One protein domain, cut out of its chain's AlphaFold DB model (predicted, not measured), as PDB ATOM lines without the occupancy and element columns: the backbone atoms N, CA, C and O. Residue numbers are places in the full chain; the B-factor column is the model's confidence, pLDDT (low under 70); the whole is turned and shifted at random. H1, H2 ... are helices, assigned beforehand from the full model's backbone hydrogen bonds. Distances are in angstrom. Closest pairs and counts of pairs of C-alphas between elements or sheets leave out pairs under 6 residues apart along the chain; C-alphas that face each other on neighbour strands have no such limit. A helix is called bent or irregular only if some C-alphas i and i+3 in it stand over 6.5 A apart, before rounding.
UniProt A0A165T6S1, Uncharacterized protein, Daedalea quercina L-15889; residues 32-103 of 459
ATOM      1  N   GLU A  32      35.743  41.229  28.739       97.31
ATOM      2  CA  GLU A  32      35.877  41.056  27.293       97.31
ATOM      3  C   GLU A  32      36.979  41.950  26.708       97.31
ATOM      4  O   GLU A  32      37.812  41.464  25.944       97.31
ATOM      5  N   GLN A  33      37.043  43.226  27.106       97.31
ATOM      6  CA  GLN A  33      38.099  44.151  26.679       97.31
ATOM      7  C   GLN A  33      39.474  43.657  27.137       97.31
ATOM      8  O   GLN A  33      40.421  43.623  26.351       97.31
ATOM      9  N   THR A  34      39.576  43.195  28.386       97.19
ATOM     10  CA  THR A  34      40.815  42.629  28.937       97.19
ATOM     11  C   THR A  34      41.228  41.359  28.190       97.19
ATOM     12  O   THR A  34      42.394  41.206  27.817       97.19
ATOM     13  N   ARG A  35      40.273  40.464  27.896       97.38
ATOM     14  CA  ARG A  35      40.511  39.237  27.123       97.38
ATOM     15  C   ARG A  35      40.914  39.534  25.680       97.38
ATOM     16  O   ARG A  35      41.786  38.850  25.147       97.38
ATOM     17  N   LEU A  36      40.320  40.555  25.060       97.62
ATOM     18  CA  LEU A  36      40.705  41.029  23.734       97.62
ATOM     19  C   LEU A  36      42.154  41.516  23.738       97.62
ATOM     20  O   LEU A  36      42.939  41.056  22.912       97.62
ATOM     21  N   LEU A  37      42.525  42.389  24.681       97.19
ATOM     22  CA  LEU A  37      43.895  42.892  24.801       97.19
ATOM     23  C   LEU A  37      44.899  41.758  25.034       97.19
ATOM     24  O   LEU A  37      45.928  41.708  24.358       97.19
ATOM     25  N   SER A  38      44.571  40.809  25.913       96.56
ATOM     26  CA  SER A  38      45.390  39.613  26.140       96.56
ATOM     27  C   SER A  38      45.586  38.804  24.849       96.56
ATOM     28  O   SER A  38      46.715  38.581  24.413       96.56
ATOM     29  N   ARG A  39      44.497  38.502  24.126       96.69
ATOM     30  CA  ARG A  39      44.559  37.789  22.840       96.69
ATOM     31  C   ARG A  39      45.363  38.546  21.783       96.69
ATOM     32  O   ARG A  39      46.058  37.921  20.989       96.69
ATOM     33  N   THR A  40      45.276  39.879  21.747       96.31
ATOM     34  CA  THR A  40      46.080  40.680  20.809       96.31
ATOM     35  C   THR A  40      47.568  40.635  21.132       96.31
ATOM     36  O   THR A  40      48.364  40.628  20.200       96.31
ATOM     37  N   LEU A  41      47.947  40.559  22.414       93.88
ATOM     38  CA  LEU A  41      49.334  40.340  22.824       93.88
ATOM     39  C   LEU A  41      49.819  38.934  22.450       93.88
ATOM     40  O   LEU A  41      50.949  38.793  21.994       93.88
ATOM     41  N   ASP A  42      48.966  37.919  22.591       93.50
ATOM     42  CA  ASP A  42      49.287  36.532  22.229       93.50
ATOM     43  C   ASP A  42      49.388  36.300  20.723       93.50
ATOM     44  O   ASP A  42      50.165  35.464  20.271       93.50
ATOM     45  N   ALA A  43      48.631  37.059  19.933       94.25
ATOM     46  CA  ALA A  43      48.700  37.012  18.479       94.25
ATOM     47  C   ALA A  43      49.962  37.690  17.914       94.25
ATOM     48  O   ALA A  43      50.203  37.615  16.705       94.25
ATOM     49  N   LEU A  44      50.762  38.369  18.748       89.81
ATOM     50  CA  LEU A  44      52.012  38.961  18.292       89.81
ATOM     51  C   LEU A  44      53.009  37.853  17.943       89.81
ATOM     52  O   LEU A  44      53.267  36.971  18.762       89.81
ATOM     53  N   PRO A  45      53.635  37.911  16.756       88.38
ATOM     54  CA  PRO A  45      54.712  37.001  16.420       88.38
ATOM     55  C   PRO A  45      55.793  36.991  17.506       88.38
ATOM     56  O   PRO A  45      56.277  38.052  17.906       88.38
ATOM     57  N   GLY A  46      56.218  35.799  17.936       81.25
ATOM     58  CA  GLY A  46      57.221  35.637  18.996       81.25
ATOM     59  C   GLY A  46      58.506  36.436  18.749       81.25
ATOM     60  O   GLY A  46      59.037  37.038  19.669       81.25
ATOM     61  N   HIS A  47      58.946  36.566  17.494       78.19
ATOM     62  CA  HIS A  47      60.127  37.360  17.120       78.19
ATOM     63  C   HIS A  47      59.950  38.885  17.270       78.19
ATOM     64  O   HIS A  47      60.932  39.622  17.265       78.19
ATOM     65  N   LEU A  48      58.716  39.397  17.377       76.25
ATOM     66  CA  LEU A  48      58.462  40.795  17.757       76.25
ATOM     67  C   LEU A  48      58.510  40.993  19.274       76.25
ATOM     68  O   LEU A  48      58.625  42.126  19.732       76.25
ATOM     69  N   LEU A  49      58.423  39.909  20.044       69.94
ATOM     70  CA  LEU A  49      58.667  39.904  21.482       69.94
ATOM     71  C   LEU A  49      60.166  39.693  21.764       69.94
ATOM     72  O   LEU A  49      60.726  40.346  22.639       69.94
ATOM     73  N   THR A  50      60.844  38.869  20.963       60.78
ATOM     74  CA  THR A  50      62.272  38.541  21.092       60.78
ATOM     75  C   THR A  50      63.076  39.113  19.919       60.78
ATOM     76  O   THR A  50      63.268  38.469  18.890       60.78
ATOM     77  N   PRO A  51      63.516  40.378  20.044       69.75
ATOM     78  CA  PRO A  51      64.864  40.626  20.578       69.75
ATOM     79  C   PRO A  51      64.894  41.656  21.722       69.75
ATOM     80  O   PRO A  51      65.931  42.263  21.991       69.75
ATOM     81  N   PHE A  52      63.754  41.926  22.362       72.69
ATOM     82  CA  PHE A  52      63.686  42.940  23.409       72.69
ATOM     83  C   PHE A  52      64.194  42.380  24.738       72.69
ATOM     84  O   PHE A  52      63.780  41.312  25.184       72.69
ATOM     85  N   ASN A  53      65.094  43.124  25.388       70.75
ATOM     86  CA  ASN A  53      65.576  42.806  26.730       70.75
ATOM     87  C   ASN A  53      64.473  43.110  27.749       70.75
ATOM     88  O   ASN A  53      64.500  44.146  28.416       70.75
ATOM     89  N   GLY A  54      63.484  42.231  27.844       80.19
ATOM     90  CA  GLY A  54      62.510  42.273  28.917       80.19
ATOM     91  C   GLY A  54      61.121  41.768  28.544       80.19
ATOM     92  O   GLY A  54      60.801  41.573  27.375       80.19
ATOM     93  N   PRO A  55      60.273  41.603  29.567       83.44
ATOM     94  CA  PRO A  55      58.938  41.034  29.422       83.44
ATOM     95  C   PRO A  55      57.908  41.947  28.753       83.44
ATOM     96  O   PRO A  55      56.810  41.513  28.414       83.44
ATOM     97  N   VAL A  56      58.223  43.234  28.625       88.94
ATOM     98  CA  VAL A  56      57.295  44.242  28.117       88.94
ATOM     99  C   VAL A  56      57.703  44.614  26.692       88.94
ATOM    100  O   VAL A  56      58.845  45.039  26.495       88.94
ATOM    101  N   PRO A  57      56.786  44.526  25.710       89.00
ATOM    102  CA  PRO A  57      57.051  44.972  24.348       89.00
ATOM    103  C   PRO A  57      57.475  46.452  24.287       89.00
ATOM    104  O   PRO A  57      57.108  47.249  25.157       89.00
ATOM    105  N   PRO A  58      58.209  46.879  23.245       92.31
ATOM    106  CA  PRO A  58      58.628  48.270  23.101       92.31
ATOM    107  C   PRO A  58      57.420  49.208  22.987       92.31
ATOM    108  O   PRO A  58      56.414  48.884  22.352       92.31
ATOM    109  N   SER A  59      57.552  50.427  23.519       90.81
ATOM    110  CA  SER A  59      56.469  51.423  23.543       90.81
ATOM    111  C   SER A  59      55.834  51.676  22.177       90.81
ATOM    112  O   SER A  59      54.619  51.771  22.078       90.81
ATOM    113  N   ASN A  60      56.639  51.722  21.114       92.94
ATOM    114  CA  ASN A  60      56.149  51.961  19.756       92.94
ATOM    115  C   ASN A  60      55.213  50.849  19.261       92.94
ATOM    116  O   ASN A  60      54.310  51.120  18.473       92.94
ATOM    117  N   LEU A  61      55.444  49.602  19.687       93.56
ATOM    118  CA  LEU A  61      54.575  48.476  19.353       93.56
ATOM    119  C   LEU A  61      53.284  48.549  20.167       93.56
ATOM    120  O   LEU A  61      52.207  48.433  19.593       93.56
ATOM    121  N   LEU A  62      53.388  48.842  21.465       94.50
ATOM    122  CA  LEU A  62      52.227  49.047  22.336       94.50
ATOM    123  C   LEU A  62      51.305  50.149  21.807       94.50
ATOM    124  O   LEU A  62      50.094  49.971  21.782       94.50
ATOM    125  N   ASP A  63      51.868  51.252  21.309       95.56
ATOM    126  CA  ASP A  63      51.076  52.343  20.741       95.56
ATOM    127  C   ASP A  63      50.394  51.950  19.422       95.56
ATOM    128  O   ASP A  63      49.325  52.465  19.101       95.56
ATOM    129  N   LYS A  64      51.019  51.078  18.618       96.88
ATOM    130  CA  LYS A  64      50.403  50.548  17.390       96.88
ATOM    131  C   LYS A  64      49.258  49.600  17.715       96.88
ATOM    132  O   LYS A  64      48.239  49.665  17.044       96.88
ATOM    133  N   ILE A  65      49.417  48.764  18.740       96.94
ATOM    134  CA  ILE A  65      48.360  47.863  19.209       96.94
ATOM    135  C   ILE A  65      47.211  48.682  19.787       96.94
ATOM    136  O   ILE A  65      46.080  48.496  19.364       96.94
ATOM    137  N   ALA A  66      47.496  49.638  20.676       97.31
ATOM    138  CA  ALA A  66      46.474  50.498  21.266       97.31
ATOM    139  C   ALA A  66      45.673  51.250  20.191       97.31
ATOM    140  O   ALA A  66      44.449  51.237  20.242       97.31
ATOM    141  N   ARG A  67      46.356  51.824  19.185       97.44
ATOM    142  CA  ARG A  67      45.699  52.444  18.022       97.44
ATOM    143  C   ARG A  67      44.899  51.445  17.194       97.44
ATOM    144  O   ARG A  67      43.748  51.699  16.891       97.44
ATOM    145  N   GLY A  68      45.471  50.286  16.878       97.50
ATOM    146  CA  GLY A  68      44.766  49.254  16.118       97.50
ATOM    147  C   GLY A  68      43.496  48.766  16.817       97.50
ATOM    148  O   GLY A  68      42.489  48.546  16.156       97.50
ATOM    149  N   VAL A  69      43.518  48.644  18.147       97.50
ATOM    150  CA  VAL A  69      42.351  48.249  18.944       97.50
ATOM    151  C   VAL A  69      41.301  49.360  18.974       97.50
ATOM    152  O   VAL A  69      40.137  49.077  18.697       97.50
ATOM    153  N   SER A  70      41.697  50.612  19.242       96.31
ATOM    154  CA  SER A  70      40.757  51.743  19.241       96.31
ATOM    155  C   SER A  70      40.138  51.982  17.865       96.31
ATOM    156  O   SER A  70      38.955  52.281  17.773       96.31
ATOM    157  N   ASP A  71      40.918  51.821  16.794       96.94
ATOM    158  CA  ASP A  71      40.459  52.042  15.422       96.94
ATOM    159  C   ASP A  71      39.540  50.903  14.951       96.94
ATOM    160  O   ASP A  71      38.562  51.153  14.251       96.94
ATOM    161  N   ALA A  72      39.820  49.655  15.349       97.25
ATOM    162  CA  ALA A  72      39.015  48.493  14.966       97.25
ATOM    163  C   ALA A  72      37.675  48.407  15.709       97.25
ATOM    164  O   ALA A  72      36.698  47.920  15.146       97.25
ATOM    165  N   LYS A  73      37.635  48.833  16.976       97.06
ATOM    166  CA  LYS A  73      36.408  48.868  17.786       97.06
ATOM    167  C   LYS A  73      35.643  50.182  17.625       97.06
ATOM    168  O   LYS A  73      34.425  50.210  17.717       97.06
ATOM    169  N   GLY A  74      36.348  51.262  17.315       94.31
ATOM    170  CA  GLY A  74      35.771  52.590  17.201       94.31
ATOM    171  C   GLY A  74      35.431  53.214  18.562       94.31
ATOM    172  O   GLY A  74      35.491  52.552  19.599       94.31
ATOM    173  N   PRO A  75      35.057  54.506  18.575       91.12
ATOM    174  CA  PRO A  75      34.855  55.261  19.816       91.12
ATOM    175  C   PRO A  75      33.667  54.791  20.666       91.12
ATOM    176  O   PRO A  75      33.610  55.103  21.849       91.12
ATOM    177  N   VAL A  76      32.701  54.092  20.061       94.00
ATOM    178  CA  VAL A  76      31.482  53.628  20.745       94.00
ATOM    179  C   VAL A  76      31.754  52.348  21.535       94.00
ATOM    180  O   VAL A  76      31.386  52.266  22.702       94.00
ATOM    181  N   ASP A  77      32.447  51.379  20.931       95.06
ATOM    182  CA  ASP A  77      32.729  50.086  21.574       95.06
ATOM    183  C   ASP A  77      34.002  50.117  22.437       95.06
ATOM    184  O   ASP A  77      34.262  49.200  23.223       95.06
ATOM    185  N   TRP A  78      34.824  51.162  22.283       96.25
ATOM    186  CA  TRP A  78      36.070  51.346  23.018       96.25
ATOM    187  C   TRP A  78      36.084  52.689  23.764       96.25
ATOM    188  O   TRP A  78      36.663  53.657  23.269       96.25
ATOM    189  N   PRO A  79      35.478  52.759  24.967       94.44
ATOM    190  CA  PRO A  79      35.391  54.000  25.740       94.44
ATOM    191  C   PRO A  79      36.739  54.438  26.332       94.44
ATOM    192  O   PRO A  79      36.856  55.538  26.858       94.44
ATOM    193  N   HIS A  80      37.768  53.589  26.253       94.50
ATOM    194  CA  HIS A  80      39.080  53.851  26.834       94.50
ATOM    195  C   HIS A  80      39.933  54.726  25.930       94.50
ATOM    196  O   HIS A  80      40.105  54.446  24.738       94.50
ATOM    197  N   SER A  81      40.608  55.713  26.514       94.25
ATOM    198  CA  SER A  81      41.625  56.450  25.775       94.25
ATOM    199  C   SER A  81      42.790  55.556  25.326       94.25
ATOM    200  O   SER A  81      43.102  54.503  25.900       94.25
ATOM    201  N   LEU A  82      43.512  56.009  24.295       94.94
ATOM    202  CA  LEU A  82      44.734  55.347  23.814       94.94
ATOM    203  C   LEU A  82      45.770  55.162  24.930       94.94
ATOM    204  O   LEU A  82      46.481  54.155  24.970       94.94
ATOM    205  N   ARG A  83      45.863  56.135  25.844       93.06
ATOM    206  CA  ARG A  83      46.796  56.101  26.972       93.06
ATOM    207  C   ARG A  83      46.382  55.050  28.001       93.06
ATOM    208  O   ARG A  83      47.256  54.302  28.440       93.06
ATOM    209  N   ALA A  84      45.092  54.973  28.338       94.00
ATOM    210  CA  ALA A  84      44.545  53.947  29.225       94.00
ATOM    211  C   ALA A  84      44.762  52.544  28.635       94.00
ATOM    212  O   ALA A  84      45.347  51.679  29.285       94.00
ATOM    213  N   THR A  85      44.435  52.362  27.353       96.12
ATOM    214  CA  THR A  85      44.656  51.106  26.614       96.12
ATOM    215  C   THR A  85      46.118  50.682  26.633       96.12
ATOM    216  O   THR A  85      46.444  49.550  26.980       96.12
ATOM    217  N   ARG A  86      47.036  51.606  26.343       95.44
ATOM    218  CA  ARG A  86      48.475  51.345  26.419       95.44
ATOM    219  C   ARG A  86      48.919  50.933  27.823       95.44
ATOM    220  O   ARG A  86      49.710  50.001  27.951       95.44
ATOM    221  N   ALA A  87      48.450  51.626  28.861       94.88
ATOM    222  CA  ALA A  87      48.777  51.294  30.245       94.88
ATOM    223  C   ALA A  87      48.291  49.884  30.607       94.88
ATOM    224  O   ALA A  87      49.063  49.105  31.171       94.88
ATOM    225  N   LYS A  88      47.075  49.520  30.181       96.56
ATOM    226  CA  LYS A  88      46.517  48.189  30.419       96.56
ATOM    227  C   LYS A  88      47.289  47.086  29.701       96.56
ATOM    228  O   LYS A  88      47.570  46.050  30.294       96.56
ATOM    229  N   ILE A  89      47.723  47.318  28.462       96.25
ATOM    230  CA  ILE A  89      48.575  46.361  27.735       96.25
ATOM    231  C   ILE A  89      49.911  46.145  28.475       96.25
ATOM    232  O   ILE A  89      50.383  45.014  28.569       96.25
ATOM    233  N   VAL A  90      50.521  47.200  29.037       95.31
ATOM    234  CA  VAL A  90      51.753  47.073  29.844       95.31
ATOM    235  C   VAL A  90      51.517  46.249  31.107       95.31
ATOM    236  O   VAL A  90      52.359  45.423  31.457       95.31
ATOM    237  N   GLU A  91      50.401  46.480  31.797       95.38
ATOM    238  CA  GLU A  91      50.004  45.723  32.987       95.38
ATOM    239  C   GLU A  91      49.861  44.229  32.666       95.38
ATOM    240  O   GLU A  91      50.505  43.408  33.317       95.38
ATOM    241  N   LEU A  92      49.123  43.889  31.602       95.94
ATOM    242  CA  LEU A  92      48.932  42.507  31.151       95.94
ATOM    243  C   LEU A  92      50.248  41.841  30.733       95.94
ATOM    244  O   LEU A  92      50.518  40.710  31.128       95.94
ATOM    245  N   ALA A  93      51.109  42.548  29.994       93.50
ATOM    246  CA  ALA A  93      52.416  42.024  29.599       93.50
ATOM    247  C   ALA A  93      53.306  41.712  30.817       93.50
ATOM    248  O   ALA A  93      53.999  40.695  30.846       93.50
ATOM    249  N   ARG A  94      53.269  42.562  31.854       92.75
ATOM    250  CA  ARG A  94      53.994  42.316  33.111       92.75
ATOM    251  C   ARG A  94      53.398  41.163  33.908       92.75
ATOM    252  O   ARG A  94      54.165  40.365  34.440       92.75
ATOM    253  N   ALA A  95      52.070  41.088  33.998       93.06
ATOM    254  CA  ALA A  95      51.377  40.003  34.683       93.06
ATOM    255  C   ALA A  95      51.747  38.651  34.060       93.06
ATOM    256  O   ALA A  95      52.204  37.763  34.772       93.06
ATOM    257  N   ARG A  96      51.702  38.562  32.727       89.81
ATOM    258  CA  ARG A  96      52.103  37.368  31.976       89.81
ATOM    259  C   ARG A  96      53.556  36.980  32.220       89.81
ATOM    260  O   ARG A  96      53.873  35.816  32.402       89.81
ATOM    261  N   ALA A  97      54.467  37.942  32.227       88.69
ATOM    262  CA  ALA A  97      55.861  37.618  32.485       88.69
ATOM    263  C   ALA A  97      56.116  37.122  33.907       88.69
ATOM    264  O   ALA A  97      56.952  36.246  34.122       88.69
ATOM    265  N   LYS A  98      55.387  37.670  34.881       90.06
ATOM    266  CA  LYS A  98      55.421  37.181  36.258       90.06
ATOM    267  C   LYS A  98      54.884  35.749  36.342       90.06
ATOM    268  O   LYS A  98      55.474  34.935  37.040       90.06
ATOM    269  N   GLU A  99      53.828  35.445  35.593       87.25
ATOM    270  CA  GLU A  99      53.271  34.096  35.450       87.25
ATOM    271  C   GLU A  99      54.282  33.138  34.812       87.25
ATOM    272  O   GLU A  99      54.596  32.123  35.414       87.25
ATOM    273  N   THR A 100      54.950  33.512  33.713       84.06
ATOM    274  CA  THR A 100      55.975  32.646  33.092       84.06
ATOM    275  C   THR A 100      57.156  32.319  34.011       84.06
ATOM    276  O   THR A 100      57.743  31.248  33.893       84.06
ATOM    277  N   ILE A 101      57.514  33.222  34.931       83.75
ATOM    278  CA  ILE A 101      58.576  32.973  35.917       83.75
ATOM    279  C   ILE A 101      58.087  32.008  37.006       83.75
ATOM    280  O   ILE A 101      58.854  31.160  37.455       83.75
ATOM    281  N   ASN A 102      56.827  32.129  37.426       83.50
ATOM    282  CA  ASN A 102      56.240  31.269  38.451       83.50
ATOM    283  C   ASN A 102      55.912  29.865  37.914       83.50
ATOM    284  O   ASN A 102      56.192  28.874  38.587       83.50
ATOM    285  N   ASP A 103      55.378  29.773  36.697       79.06
ATOM    286  CA  ASP A 103      54.998  28.506  36.065       79.06
ATOM    287  C   ASP A 103      56.230  27.741  35.573       79.06
ATOM    288  O   ASP A 103      56.324  26.529  35.757       79.06
TER     289      ASP A 103
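Overview. This is residues 32 to 103 of the 459 residues of an uncharacterized protein of Daedalea quercina L-15889 (UniProt A0A165T6S1). Three helices make a small elongated cluster: the long H4 runs steeply past H3 and H1, which pack on its first half, while H1 and H3 run opposite ways near each other. The second half of H4 runs on beyond both, and a stretch holding the short H2 joins H1 to H3 without H2 touching any helix. The printed part has 72 residues with four named helices, H1, H2, H3 and H4 in chain order, and no named strand; its class is all helix. The whole is compact, with a radius of gyration of the C-alphas of 12.2 A, and spans 37 by 22 by 19 A.

Arrangement. Start with H4, residues 82 to 103, the longest helix. Its residues 82 to 90 alone touch H3, residues 59 to 77, which meets them with residues 62 to 70 alone; look at Ala 66 and Arg 86, whose C-alphas are the closest, 5.6 A apart. These two helices stand at a steep tilt of 61 degrees and run opposite ways. Next look at H4's residues 89 to 93, which alone touch H1, residues 32 to 42. Their closest C-alphas, those of Leu 37 and Ile 89, are 6.5 A apart, at a steep tilt of 64 degrees, the same way. H1 and H3 are close but not clearly touching, the closest C-alphas being those of Thr 40 and Ile 65 at 7.7 A. Their shallow tilt of 34 degrees is only just short of steep, and they run opposite ways. H2, residues 46 to 49, is apart from H1, H3 and H4. In H1 and H4 every O i to N i+4 pair is within hydrogen-bond range, in H3 12 of 15 are, and H2 is too short for such a pair.

Along the chain. Find C-alpha 32 of Glu 32 at (35.877, 41.056, 27.293); from there H1 runs 15.0 A to C-alpha 42. H2 covers Gly 46 to Leu 49, 5.1 A. Find C-alpha 59 at (56.469, 51.423, 23.543), where H3 begins its 23.9 A to C-alpha 77. H3 has a kink of 56 degrees near residue 71 and is irregular: C-alphas 72 and 75 are 9.3 A apart. H4 runs 31.2 A from C-alpha 82 to C-alpha 103, at (54.998, 28.506, 36.065).

Size, cuts and confidence. The two C-alphas farthest apart are those of Val 76 and Asn 102, at 37.8 A. The printed part has no cut. The links from H1 to H2 and from H3 to H4 are tight, and that from H2 to H3, 9 residues, is short. In this predicted model the mean pLDDT of the printed part is 91.0; look at residues 49 to 51 for the three under 70.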